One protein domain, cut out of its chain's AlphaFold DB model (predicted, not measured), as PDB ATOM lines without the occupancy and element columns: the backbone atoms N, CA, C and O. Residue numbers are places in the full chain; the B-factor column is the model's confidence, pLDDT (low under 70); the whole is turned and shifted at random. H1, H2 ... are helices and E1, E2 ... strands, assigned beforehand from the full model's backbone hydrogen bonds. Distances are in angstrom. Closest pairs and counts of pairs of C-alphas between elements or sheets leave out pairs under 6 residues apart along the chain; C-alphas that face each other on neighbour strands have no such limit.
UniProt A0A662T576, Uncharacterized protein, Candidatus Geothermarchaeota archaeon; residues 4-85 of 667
ATOM      1  N   LYS A   4     -12.594 -32.100  46.545       85.31
ATOM      2  CA  LYS A   4     -13.311 -33.377  46.588       85.31
ATOM      3  C   LYS A   4     -12.336 -34.511  46.307       85.31
ATOM      4  O   LYS A   4     -11.494 -34.390  45.422       85.31
ATOM      5  N   LEU A   5     -12.444 -35.585  47.080       85.12
ATOM      6  CA  LEU A   5     -11.689 -36.815  46.881       85.12
ATOM      7  C   LEU A   5     -12.673 -37.932  46.550       85.12
ATOM      8  O   LEU A   5     -13.659 -38.101  47.265       85.12
ATOM      9  N   GLU A   6     -12.397 -38.685  45.495       82.50
ATOM     10  CA  GLU A   6     -13.153 -39.879  45.120       82.50
ATOM     11  C   GLU A   6     -12.173 -41.041  44.954       82.50
ATOM     12  O   GLU A   6     -11.138 -40.896  44.309       82.50
ATOM     13  N   LEU A   7     -12.467 -42.178  45.582       76.50
ATOM     14  CA  LEU A   7     -11.638 -43.375  45.506       76.50
ATOM     15  C   LEU A   7     -12.365 -44.421  44.662       76.50
ATOM     16  O   LEU A   7     -13.447 -44.858  45.046       76.50
ATOM     17  N   ASP A   8     -11.751 -44.850  43.564       67.75
ATOM     18  CA  ASP A   8     -12.273 -45.923  42.717       67.75
ATOM     19  C   ASP A   8     -11.142 -46.865  42.290       67.75
ATOM     20  O   ASP A   8     -10.080 -46.422  41.857       67.75
ATOM     21  N   ARG A   9     -11.339 -48.177  42.478       70.62
ATOM     22  CA  ARG A   9     -10.396 -49.261  42.111       70.62
ATOM     23  C   ARG A   9      -8.910 -48.990  42.439       70.62
ATOM     24  O   ARG A   9      -8.014 -49.365  41.689       70.62
ATOM     25  N   GLY A  10      -8.632 -48.352  43.581       71.06
ATOM     26  CA  GLY A  10      -7.264 -48.057  44.043       71.06
ATOM     27  C   GLY A  10      -6.632 -46.784  43.460       71.06
ATOM     28  O   GLY A  10      -5.470 -46.495  43.750       71.06
ATOM     29  N   LEU A  11      -7.392 -46.006  42.688       75.62
ATOM     30  CA  LEU A  11      -7.039 -44.668  42.221       75.62
ATOM     31  C   LEU A  11      -7.810 -43.614  43.017       75.62
ATOM     32  O   LEU A  11      -9.009 -43.746  43.267       75.62
ATOM     33  N   LEU A  12      -7.103 -42.565  43.420       83.50
ATOM     34  CA  LEU A  12      -7.649 -41.399  44.093       83.50
ATOM     35  C   LEU A  12      -7.784 -40.262  43.079       83.50
ATOM     36  O   LEU A  12      -6.792 -39.726  42.580       83.50
ATOM     37  N   PHE A  13      -9.025 -39.884  42.811       85.81
ATOM     38  CA  PHE A  13      -9.394 -38.736  41.999       85.81
ATOM     39  C   PHE A  13      -9.525 -37.514  42.903       85.81
ATOM     40  O   PHE A  13     -10.219 -37.545  43.923       85.81
ATOM     41  N   ILE A  14      -8.829 -36.437  42.542       86.88
ATOM     42  CA  ILE A  14      -8.759 -35.209  43.331       86.88
ATOM     43  C   ILE A  14      -9.336 -34.080  42.495       86.88
ATOM     44  O   ILE A  14      -8.837 -33.795  41.408       86.88
ATOM     45  N   TYR A  15     -10.356 -33.413  43.020       85.56
ATOM     46  CA  TYR A  15     -10.968 -32.251  42.392       85.56
ATOM     47  C   TYR A  15     -10.738 -31.019  43.258       85.56
ATOM     48  O   TYR A  15     -10.968 -31.067  44.466       85.56
ATOM     49  N   VAL A  16     -10.325 -29.911  42.651       84.81
ATOM     50  CA  VAL A  16     -10.165 -28.611  43.317       84.81
ATOM     51  C   VAL A  16     -11.032 -27.588  42.589       84.81
ATOM     52  O   VAL A  16     -10.799 -27.315  41.419       84.81
ATOM     53  N   ASP A  17     -12.058 -27.050  43.251       83.69
ATOM     54  CA  ASP A  17     -13.066 -26.149  42.669       83.69
ATOM     55  C   ASP A  17     -13.657 -26.711  41.346       83.69
ATOM     56  O   ASP A  17     -13.790 -26.001  40.353       83.69
ATOM     57  N   ASN A  18     -13.999 -28.012  41.339       78.25
ATOM     58  CA  ASN A  18     -14.469 -28.811  40.187       78.25
ATOM     59  C   ASN A  18     -13.453 -29.054  39.055       78.25
ATOM     60  O   ASN A  18     -13.811 -29.635  38.031       78.25
ATOM     61  N   TYR A  19     -12.188 -28.676  39.232       79.69
ATOM     62  CA  TYR A  19     -11.117 -29.035  38.304       79.69
ATOM     63  C   TYR A  19     -10.488 -30.386  38.691       79.69
ATOM     64  O   TYR A  19      -9.999 -30.500  39.818       79.69
ATOM     65  N   PRO A  20     -10.484 -31.400  37.805       83.69
ATOM     66  CA  PRO A  20      -9.851 -32.687  38.075       83.69
ATOM     67  C   PRO A  20      -8.326 -32.605  37.924       83.69
ATOM     68  O   PRO A  20      -7.819 -32.145  36.902       83.69
ATOM     69  N   LEU A  21      -7.599 -33.098  38.924       83.69
ATOM     70  CA  LEU A  21      -6.167 -33.390  38.828       83.69
ATOM     71  C   LEU A  21      -5.935 -34.781  38.219       83.69
ATOM     72  O   LEU A  21      -6.851 -35.607  38.157       83.69
ATOM     73  N   LEU A  22      -4.692 -35.059  37.811       79.88
ATOM     74  CA  LEU A  22      -4.290 -36.407  37.405       79.88
ATOM     75  C   LEU A  22      -4.564 -37.413  38.544       79.88
ATOM     76  O   LEU A  22      -4.194 -37.140  39.692       79.88
ATOM     77  N   PRO A  23      -5.197 -38.568  38.257       83.75
ATOM     78  CA  PRO A  23      -5.455 -39.593  39.262       83.75
ATOM     79  C   PRO A  23      -4.147 -40.101  39.866       83.75
ATOM     80  O   PRO A  23      -3.196 -40.400  39.142       83.75
ATOM     81  N   VAL A  24      -4.112 -40.242  41.189       84.81
ATOM     82  CA  VAL A  24      -2.947 -40.776  41.910       84.81
ATOM     83  C   VAL A  24      -3.249 -42.156  42.465       84.81
ATOM     84  O   VAL A  24      -4.392 -42.475  42.795       84.81
ATOM     85  N   ARG A  25      -2.233 -43.001  42.600       76.31
ATOM     86  CA  ARG A  25      -2.387 -44.326  43.194       76.31
ATOM     87  C   ARG A  25      -2.567 -44.184  44.699       76.31
ATOM     88  O   ARG A  25      -1.762 -43.567  45.400       76.31
ATOM     89  N   PHE A  26      -3.637 -44.779  45.209       77.62
ATOM     90  CA  PHE A  26      -3.933 -44.772  46.631       77.62
ATOM     91  C   PHE A  26      -3.270 -45.968  47.314       77.62
ATOM     92  O   PHE A  26      -3.720 -47.109  47.197       77.62
ATOM     93  N   HIS A  27      -2.194 -45.712  48.053       74.62
ATOM     94  CA  HIS A  27      -1.505 -46.730  48.845       74.62
ATOM     95  C   HIS A  27      -2.145 -46.825  50.227       74.62
ATOM     96  O   HIS A  27      -1.746 -46.121  51.153       74.62
ATOM     97  N   ARG A  28      -3.126 -47.726  50.362       63.75
ATOM     98  CA  ARG A  28      -3.901 -47.953  51.600       63.75
ATOM     99  C   ARG A  28      -3.036 -48.116  52.859       63.75
ATOM    100  O   ARG A  28      -3.384 -47.564  53.894       63.75
ATOM    101  N   MET A  29      -1.909 -48.827  52.763       63.81
ATOM    102  CA  MET A  29      -1.004 -49.091  53.895       63.81
ATOM    103  C   MET A  29       0.213 -48.153  53.971       63.81
ATOM    104  O   MET A  29       1.039 -48.291  54.867       63.81
ATOM    105  N   ASP A  30       0.339 -47.185  53.056       70.19
ATOM    106  CA  ASP A  30       1.476 -46.257  53.017       70.19
ATOM    107  C   ASP A  30       1.005 -44.822  52.693       70.19
ATOM    108  O   ASP A  30       1.159 -44.323  51.567       70.19
ATOM    109  N   PRO A  31       0.411 -44.120  53.683       71.06
ATOM    110  CA  PRO A  31      -0.011 -42.730  53.523       71.06
ATOM    111  C   PRO A  31       1.107 -41.786  53.039       71.06
ATOM    112  O   PRO A  31       0.819 -40.914  52.211       71.06
ATOM    113  N   PRO A  32       2.378 -41.924  53.482       73.50
ATOM    114  CA  PRO A  32       3.499 -41.169  52.922       73.50
ATOM    115  C   PRO A  32       3.684 -41.342  51.410       73.50
ATOM    116  O   PRO A  32       3.966 -40.364  50.716       73.50
ATOM    117  N   LYS A  33       3.511 -42.553  50.876       77.00
ATOM    118  CA  LYS A  33       3.646 -42.825  49.438       77.00
ATOM    119  C   LYS A  33       2.510 -42.215  48.623       77.00
ATOM    120  O   LYS A  33       2.781 -41.577  47.611       77.00
ATOM    121  N   THR A  34       1.277 -42.282  49.124       75.94
ATOM    122  CA  THR A  34       0.132 -41.570  48.528       75.94
ATOM    123  C   THR A  34       0.362 -40.055  48.509       75.94
ATOM    124  O   THR A  34       0.121 -39.407  47.495       75.94
ATOM    125  N   ARG A  35       0.906 -39.472  49.589       83.38
ATOM    126  CA  ARG A  35       1.262 -38.039  49.628       83.38
ATOM    127  C   ARG A  35       2.325 -37.666  48.596       83.38
ATOM    128  O   ARG A  35       2.180 -36.644  47.939       83.38
ATOM    129  N   LYS A  36       3.350 -38.504  48.406       83.44
ATOM    130  CA  LYS A  36       4.382 -38.274  47.379       83.44
ATOM    131  C   LYS A  36       3.805 -38.235  45.964       83.44
ATOM    132  O   LYS A  36       4.291 -37.463  45.146       83.44
ATOM    133  N   GLU A  37       2.809 -39.063  45.663       82.81
ATOM    134  CA  GLU A  37       2.149 -39.036  44.353       82.81
ATOM    135  C   GLU A  37       1.286 -37.781  44.173       82.81
ATOM    136  O   GLU A  37       1.356 -37.142  43.126       82.81
ATOM    137  N   ILE A  38       0.571 -37.359  45.220       85.12
ATOM    138  CA  ILE A  38      -0.186 -36.097  45.232       85.12
ATOM    139  C   ILE A  38       0.739 -34.896  45.025       85.12
ATOM    140  O   ILE A  38       0.430 -34.013  44.230       85.12
ATOM    141  N   ASP A  39       1.885 -34.861  45.709       86.31
ATOM    142  CA  ASP A  39       2.848 -33.765  45.581       86.31
ATOM    143  C   ASP A  39       3.434 -33.663  44.170       86.31
ATOM    144  O   ASP A  39       3.641 -32.548  43.695       86.31
ATOM    145  N   LYS A  40       3.660 -34.792  43.484       85.81
ATOM    146  CA  LYS A  40       4.106 -34.791  42.082       85.81
ATOM    147  C   LYS A  40       3.069 -34.145  41.167       85.81
ATOM    148  O   LYS A  40       3.416 -33.241  40.416       85.81
ATOM    149  N   VAL A  41       1.808 -34.560  41.281       85.00
ATOM    150  CA  VAL A  41       0.714 -34.020  40.459       85.00
ATOM    151  C   VAL A  41       0.466 -32.539  40.758       85.00
ATOM    152  O   VAL A  41       0.258 -31.744  39.846       85.00
ATOM    153  N   LEU A  42       0.539 -32.131  42.027       83.69
ATOM    154  CA  LEU A  42       0.395 -30.723  42.402       83.69
ATOM    155  C   LEU A  42       1.527 -29.845  41.854       83.69
ATOM    156  O   LEU A  42       1.279 -28.686  41.529       83.69
ATOM    157  N   GLU A  43       2.753 -30.367  41.761       84.06
ATOM    158  CA  GLU A  43       3.885 -29.614  41.212       84.06
ATOM    159  C   GLU A  43       3.767 -29.435  39.687       84.06
ATOM    160  O   GLU A  43       4.142 -28.380  39.179       84.06
ATOM    161  N   GLU A  44       3.185 -30.404  38.971       81.94
ATOM    162  CA  GLU A  44       2.898 -30.303  37.529       81.94
ATOM    163  C   GLU A  44       1.840 -29.231  37.206       81.94
ATOM    164  O   GLU A  44       1.937 -28.553  36.183       81.94
ATOM    165  N   ASP A  45       0.871 -29.014  38.100       79.56
ATOM    166  CA  ASP A  45      -0.198 -28.015  37.946       79.56
ATOM    167  C   ASP A  45       0.026 -26.728  38.771       79.56
ATOM    168  O   ASP A  45      -0.892 -25.925  38.975       79.56
ATOM    169  N   LYS A  46       1.254 -26.484  39.245       78.25
ATOM    170  CA  LYS A  46       1.563 -25.416  40.211       78.25
ATOM    171  C   LYS A  46       1.198 -24.006  39.759       78.25
ATOM    172  O   LYS A  46       0.696 -23.225  40.568       78.25
ATOM    173  N   ASP A  47       1.386 -23.699  38.480       80.19
ATOM    174  CA  ASP A  47       1.103 -22.373  37.913       80.19
ATOM    175  C   ASP A  47      -0.401 -22.051  37.846       80.19
ATOM    176  O   ASP A  47      -0.794 -20.902  37.634       80.19
ATOM    177  N   ARG A  48      -1.267 -23.051  38.055       76.44
ATOM    178  CA  ARG A  48      -2.728 -22.898  37.993       76.44
ATOM    179  C   ARG A  48      -3.347 -22.460  39.315       76.44
ATOM    180  O   ARG A  48      -4.484 -21.984  39.333       76.44
ATOM    181  N   PHE A  49      -2.623 -22.591  40.424       79.88
ATOM    182  CA  PHE A  49      -3.136 -22.286  41.755       79.88
ATOM    183  C   PHE A  49      -2.486 -21.021  42.317       79.88
ATOM    184  O   PHE A  49      -1.270 -20.925  42.431       79.88
ATOM    185  N   LYS A  50      -3.306 -20.057  42.765       77.50
ATOM    186  CA  LYS A  50      -2.813 -18.829  43.426       77.50
ATOM    187  C   LYS A  50      -2.034 -19.105  44.721       77.50
ATOM    188  O   LYS A  50      -1.197 -18.297  45.102       77.50
ATOM    189  N   ASP A  51      -2.341 -20.207  45.407       83.25
ATOM    190  CA  ASP A  51      -1.676 -20.633  46.642       83.25
ATOM    191  C   ASP A  51      -1.675 -22.166  46.743       83.25
ATOM    192  O   ASP A  51      -2.552 -22.779  47.358       83.25
ATOM    193  N   ILE A  52      -0.680 -22.795  46.113       81.50
ATOM    194  CA  ILE A  52      -0.511 -24.256  46.102       81.50
ATOM    195  C   ILE A  52      -0.352 -24.849  47.511       81.50
ATOM    196  O   ILE A  52      -0.787 -25.970  47.767       81.50
ATOM    197  N   ASN A  53       0.225 -24.103  48.459       79.56
ATOM    198  CA  ASN A  53       0.427 -24.595  49.821       79.56
ATOM    199  C   ASN A  53      -0.903 -24.717  50.564       79.56
ATOM    200  O   ASN A  53      -1.124 -25.694  51.287       79.56
ATOM    201  N   LYS A  54      -1.814 -23.764  50.345       82.38
ATOM    202  CA  LYS A  54      -3.191 -23.855  50.833       82.38
ATOM    203  C   LYS A  54      -3.941 -25.020  50.185       82.38
ATOM    204  O   LYS A  54      -4.646 -25.731  50.899       82.38
ATOM    205  N   VAL A  55      -3.728 -25.267  48.887       83.12
ATOM    206  CA  VAL A  55      -4.322 -26.418  48.184       83.12
ATOM    207  C   VAL A  55      -3.861 -27.749  48.769       83.12
ATOM    208  O   VAL A  55      -4.678 -28.577  49.175       83.12
ATOM    209  N   ARG A  56      -2.544 -27.917  48.894       83.06
ATOM    210  CA  ARG A  56      -1.892 -29.094  49.477       83.06
ATOM    211  C   ARG A  56      -2.415 -29.395  50.882       83.06
ATOM    212  O   ARG A  56      -2.732 -30.541  51.196       83.06
ATOM    213  N   LYS A  57      -2.547 -28.365  51.727       81.62
ATOM    214  CA  LYS A  57      -3.034 -28.514  53.107       81.62
ATOM    215  C   LYS A  57      -4.459 -29.070  53.161       81.62
ATOM    216  O   LYS A  57      -4.725 -29.953  53.977       81.62
ATOM    217  N   GLU A  58      -5.349 -28.594  52.295       82.69
ATOM    218  CA  GLU A  58      -6.751 -29.016  52.314       82.69
ATOM    219  C   GLU A  58      -6.948 -30.417  51.713       82.69
ATOM    220  O   GLU A  58      -7.723 -31.209  52.253       82.69
ATOM    221  N   ILE A  59      -6.166 -30.782  50.688       83.94
ATOM    222  CA  ILE A  59      -6.107 -32.161  50.175       83.94
ATOM    223  C   ILE A  59      -5.638 -33.120  51.273       83.94
ATOM    224  O   ILE A  59      -6.261 -34.155  51.492       83.94
ATOM    225  N   TYR A  60      -4.582 -32.778  52.017       84.81
ATOM    226  CA  TYR A  60      -4.061 -33.638  53.086       84.81
ATOM    227  C   TYR A  60      -5.017 -33.816  54.256       84.81
ATOM    228  O   TYR A  60      -5.057 -34.898  54.842       84.81
ATOM    229  N   LYS A  61      -5.807 -32.790  54.570       80.06
ATOM    230  CA  LYS A  61      -6.866 -32.884  55.573       80.06
ATOM    231  C   LYS A  61      -7.947 -33.881  55.146       80.06
ATOM    232  O   LYS A  61      -8.223 -34.815  55.896       80.06
ATOM    233  N   LYS A  62      -8.481 -33.750  53.926       81.12
ATOM    234  CA  LYS A  62      -9.492 -34.685  53.397       81.12
ATOM    235  C   LYS A  62      -8.952 -36.098  53.194       81.12
ATOM    236  O   LYS A  62      -9.655 -37.071  53.433       81.12
ATOM    237  N   LEU A  63      -7.686 -36.220  52.802       80.69
ATOM    238  CA  LEU A  63      -7.013 -37.506  52.673       80.69
ATOM    239  C   LEU A  63      -6.942 -38.221  54.029       80.69
ATOM    240  O   LEU A  63      -7.162 -39.425  54.101       80.69
ATOM    241  N   TRP A  64      -6.653 -37.489  55.109       77.19
ATOM    242  CA  TRP A  64      -6.607 -38.055  56.457       77.19
ATOM    243  C   TRP A  64      -7.992 -38.486  56.963       77.19
ATOM    244  O   TRP A  64      -8.107 -39.544  57.578       77.19
ATOM    245  N   GLU A  65      -9.042 -37.718  56.655       78.88
ATOM    246  CA  GLU A  65     -10.437 -38.112  56.909       78.88
ATOM    247  C   GLU A  65     -10.787 -39.420  56.178       78.88
ATOM    248  O   GLU A  65     -11.293 -40.347  56.806       78.88
ATOM    249  N   LEU A  66     -10.407 -39.544  54.899       78.75
ATOM    250  CA  LEU A  66     -10.606 -40.757  54.101       78.75
ATOM    251  C   LEU A  66      -9.893 -41.983  54.701       78.75
ATOM    252  O   LEU A  66     -10.501 -43.043  54.820       78.75
ATOM    253  N   TYR A  67      -8.625 -41.853  55.114       74.25
ATOM    254  CA  TYR A  67      -7.901 -42.949  55.778       74.25
ATOM    255  C   TYR A  67      -8.579 -43.381  57.081       74.25
ATOM    256  O   TYR A  67      -8.719 -44.575  57.332       74.25
ATOM    257  N   ARG A  68      -9.027 -42.424  57.900       72.56
ATOM    258  CA  ARG A  68      -9.711 -42.709  59.166       72.56
ATOM    259  C   ARG A  68     -11.024 -43.464  58.946       72.56
ATOM    260  O   ARG A  68     -11.317 -44.387  59.701       72.56
ATOM    261  N   ASP A  69     -11.784 -43.094  57.921       71.56
ATOM    262  CA  ASP A  69     -13.050 -43.749  57.592       71.56
ATOM    263  C   ASP A  69     -12.834 -45.176  57.059       71.56
ATOM    264  O   ASP A  69     -13.597 -46.076  57.408       71.56
ATOM    265  N   ILE A  70     -11.777 -45.409  56.272       70.25
ATOM    266  CA  ILE A  70     -11.405 -46.748  55.780       70.25
ATOM    267  C   ILE A  70     -10.955 -47.644  56.941       70.25
ATOM    268  O   ILE A  70     -11.509 -48.725  57.122       70.25
ATOM    269  N   SER A  71     -10.031 -47.177  57.786       60.84
ATOM    270  CA  SER A  71      -9.570 -47.953  58.948       60.84
ATOM    271  C   SER A  71     -10.687 -48.218  59.964       60.84
ATOM    272  O   SER A  71     -10.709 -49.266  60.604       60.84
ATOM    273  N   GLY A  72     -11.635 -47.286  60.115       58.22
ATOM    274  CA  GLY A  72     -12.811 -47.472  60.967       58.22
ATOM    275  C   GLY A  72     -13.799 -48.517  60.435       58.22
ATOM    276  O   GLY A  72     -14.451 -49.181  61.237       58.22
ATOM    277  N   LYS A  73     -13.903 -48.680  59.109       59.47
ATOM    278  CA  LYS A  73     -14.702 -49.742  58.476       59.47
ATOM    279  C   LYS A  73     -14.028 -51.106  58.599       59.47
ATOM    280  O   LYS A  73     -14.674 -52.023  59.077       59.47
ATOM    281  N   GLU A  74     -12.731 -51.205  58.308       56.31
ATOM    282  CA  GLU A  74     -11.972 -52.463  58.426       56.31
ATOM    283  C   GLU A  74     -11.956 -53.003  59.860       56.31
ATOM    284  O   GLU A  74     -12.064 -54.205  60.078       56.31
ATOM    285  N   LYS A  75     -11.846 -52.118  60.860       47.94
ATOM    286  CA  LYS A  75     -11.896 -52.537  62.262       47.94
ATOM    287  C   LYS A  75     -13.267 -53.113  62.636       47.94
ATOM    288  O   LYS A  75     -13.317 -54.117  63.331       47.94
ATOM    289  N   LYS A  76     -14.356 -52.521  62.131       48.47
ATOM    290  CA  LYS A  76     -15.718 -53.043  62.319       48.47
ATOM    291  C   LYS A  76     -15.968 -54.337  61.549       48.47
ATOM    292  O   LYS A  76     -16.671 -55.192  62.065       48.47
ATOM    293  N   GLU A  77     -15.418 -54.471  60.344       52.31
ATOM    294  CA  GLU A  77     -15.514 -55.695  59.538       52.31
ATOM    295  C   GLU A  77     -14.771 -56.850  60.222       52.31
ATOM    296  O   GLU A  77     -15.368 -57.899  60.423       52.31
ATOM    297  N   LYS A  78     -13.550 -56.625  60.724       45.38
ATOM    298  CA  LYS A  78     -12.808 -57.633  61.503       45.38
ATOM    299  C   LYS A  78     -13.481 -58.001  62.822       45.38
ATOM    300  O   LYS A  78     -13.622 -59.180  63.116       45.38
ATOM    301  N   GLU A  79     -13.933 -57.009  63.595       46.62
ATOM    302  CA  GLU A  79     -14.696 -57.257  64.830       46.62
ATOM    303  C   GLU A  79     -16.001 -58.019  64.533       46.62
ATOM    304  O   GLU A  79     -16.440 -58.832  65.347       46.62
ATOM    305  N   SER A  80     -16.617 -57.795  63.365       52.81
ATOM    306  CA  SER A  80     -17.778 -58.574  62.936       52.81
ATOM    307  C   SER A  80     -17.403 -59.994  62.517       52.81
ATOM    308  O   SER A  80     -18.064 -60.915  62.960       52.81
ATOM    309  N   GLU A  81     -16.338 -60.207  61.744       50.72
ATOM    310  CA  GLU A  81     -15.894 -61.545  61.322       50.72
ATOM    311  C   GLU A  81     -15.487 -62.429  62.512       50.72
ATOM    312  O   GLU A  81     -15.914 -63.579  62.584       50.72
ATOM    313  N   GLU A  82     -14.763 -61.887  63.496       52.59
ATOM    314  CA  GLU A  82     -14.400 -62.617  64.723       52.59
ATOM    315  C   GLU A  82     -15.647 -63.007  65.541       52.59
ATOM    316  O   GLU A  82     -15.787 -64.153  65.965       52.59
ATOM    317  N   SER A  83     -16.614 -62.091  65.695       61.44
ATOM    318  CA  SER A  83     -17.885 -62.376  66.381       61.44
ATOM    319  C   SER A  83     -18.730 -63.434  65.662       61.44
ATOM    320  O   SER A  83     -19.519 -64.135  66.298       61.44
ATOM    321  N   ILE A  84     -18.607 -63.525  64.338       59.12
ATOM    322  CA  ILE A  84     -19.312 -64.501  63.506       59.12
ATOM    323  C   ILE A  84     -18.729 -65.894  63.739       59.12
ATOM    324  O   ILE A  84     -19.475 -66.842  63.970       59.12
ATOM    325  N   GLU A  85     -17.404 -66.025  63.704       57.19
ATOM    326  CA  GLU A  85     -16.725 -67.303  63.935       57.19
ATOM    327  C   GLU A  85     -17.030 -67.884  65.323       57.19
ATOM    328  O   GLU A  85     -17.269 -69.090  65.440       57.19
TER     329      GLU A  85
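What this domain is: This is residues 4 to 85 of the 667 residues of an uncharacterized protein of Candidatus Geothermarchaeota archaeon (UniProt A0A662T576). A small hairpin of two strands, E1 and E2, packs on the first half of a long helix, H2, at residues 55 to 66, while a shorter helix, H1, folds against the beginning of H2 as a helical hairpin. The last part of H2, residues 72 to 85, sticks out as a free arm and makes much of the length. The printed part has 82 residues, with two named strands and two named helices that follow along the chain as E1, E2, H1, H2; the sheet E1 - E2 is antiparallel and the class is mostly helix. The whole is loose, with a radius of gyration of the C-alphas of 15.1 A, and spans 55 by 21 by 17 A.

How they stand to each other: E1, residues 4 to 8, and E2, residues 11 to 16, form an antiparallel hairpin at 163 degrees between directions, with N 6 and O 13 at 2.9 A and N 13 and O 6 at 2.8 A, within hydrogen-bond range. Residues 11 to 12 of E2 also pair antiparallel with residues 24 to 25. The closest C-alphas of E1 and H2, residues 52 to 85, are those of Leu 5 and Lys 62, 7.2 A apart. H1, residues 31 to 44, touches H2 at a shallow tilt of 30 degrees, opposite ways, a helical hairpin; the closest C-alphas are those of Leu 42 and Ile 52, 7.5 A apart, and H2 touches H1 with residues 52 to 60 alone. E1 and H1 are apart. In H1 and H2 every O i to N i+4 pair is within hydrogen-bond range.

Where its parts are: E1 begins at C-alpha 4, (-13.311, -33.377, 46.588), and is 13.2 A long; E2 is 16.4 A long. H1 is 20.5 A long and H2 49.3 A, ending at C-alpha 85, (-16.725, -67.303, 63.935).

The domain as a whole: The C-alphas of Asp 47 and Glu 85, the two farthest apart, are 54.9 A apart. The printed part has no cut. The link from E2 to H1 is long, with 14 residues. The mean pLDDT of the printed part is 74.8; residue 8, residues 28 to 29 and residues 71 to 85 are under 70.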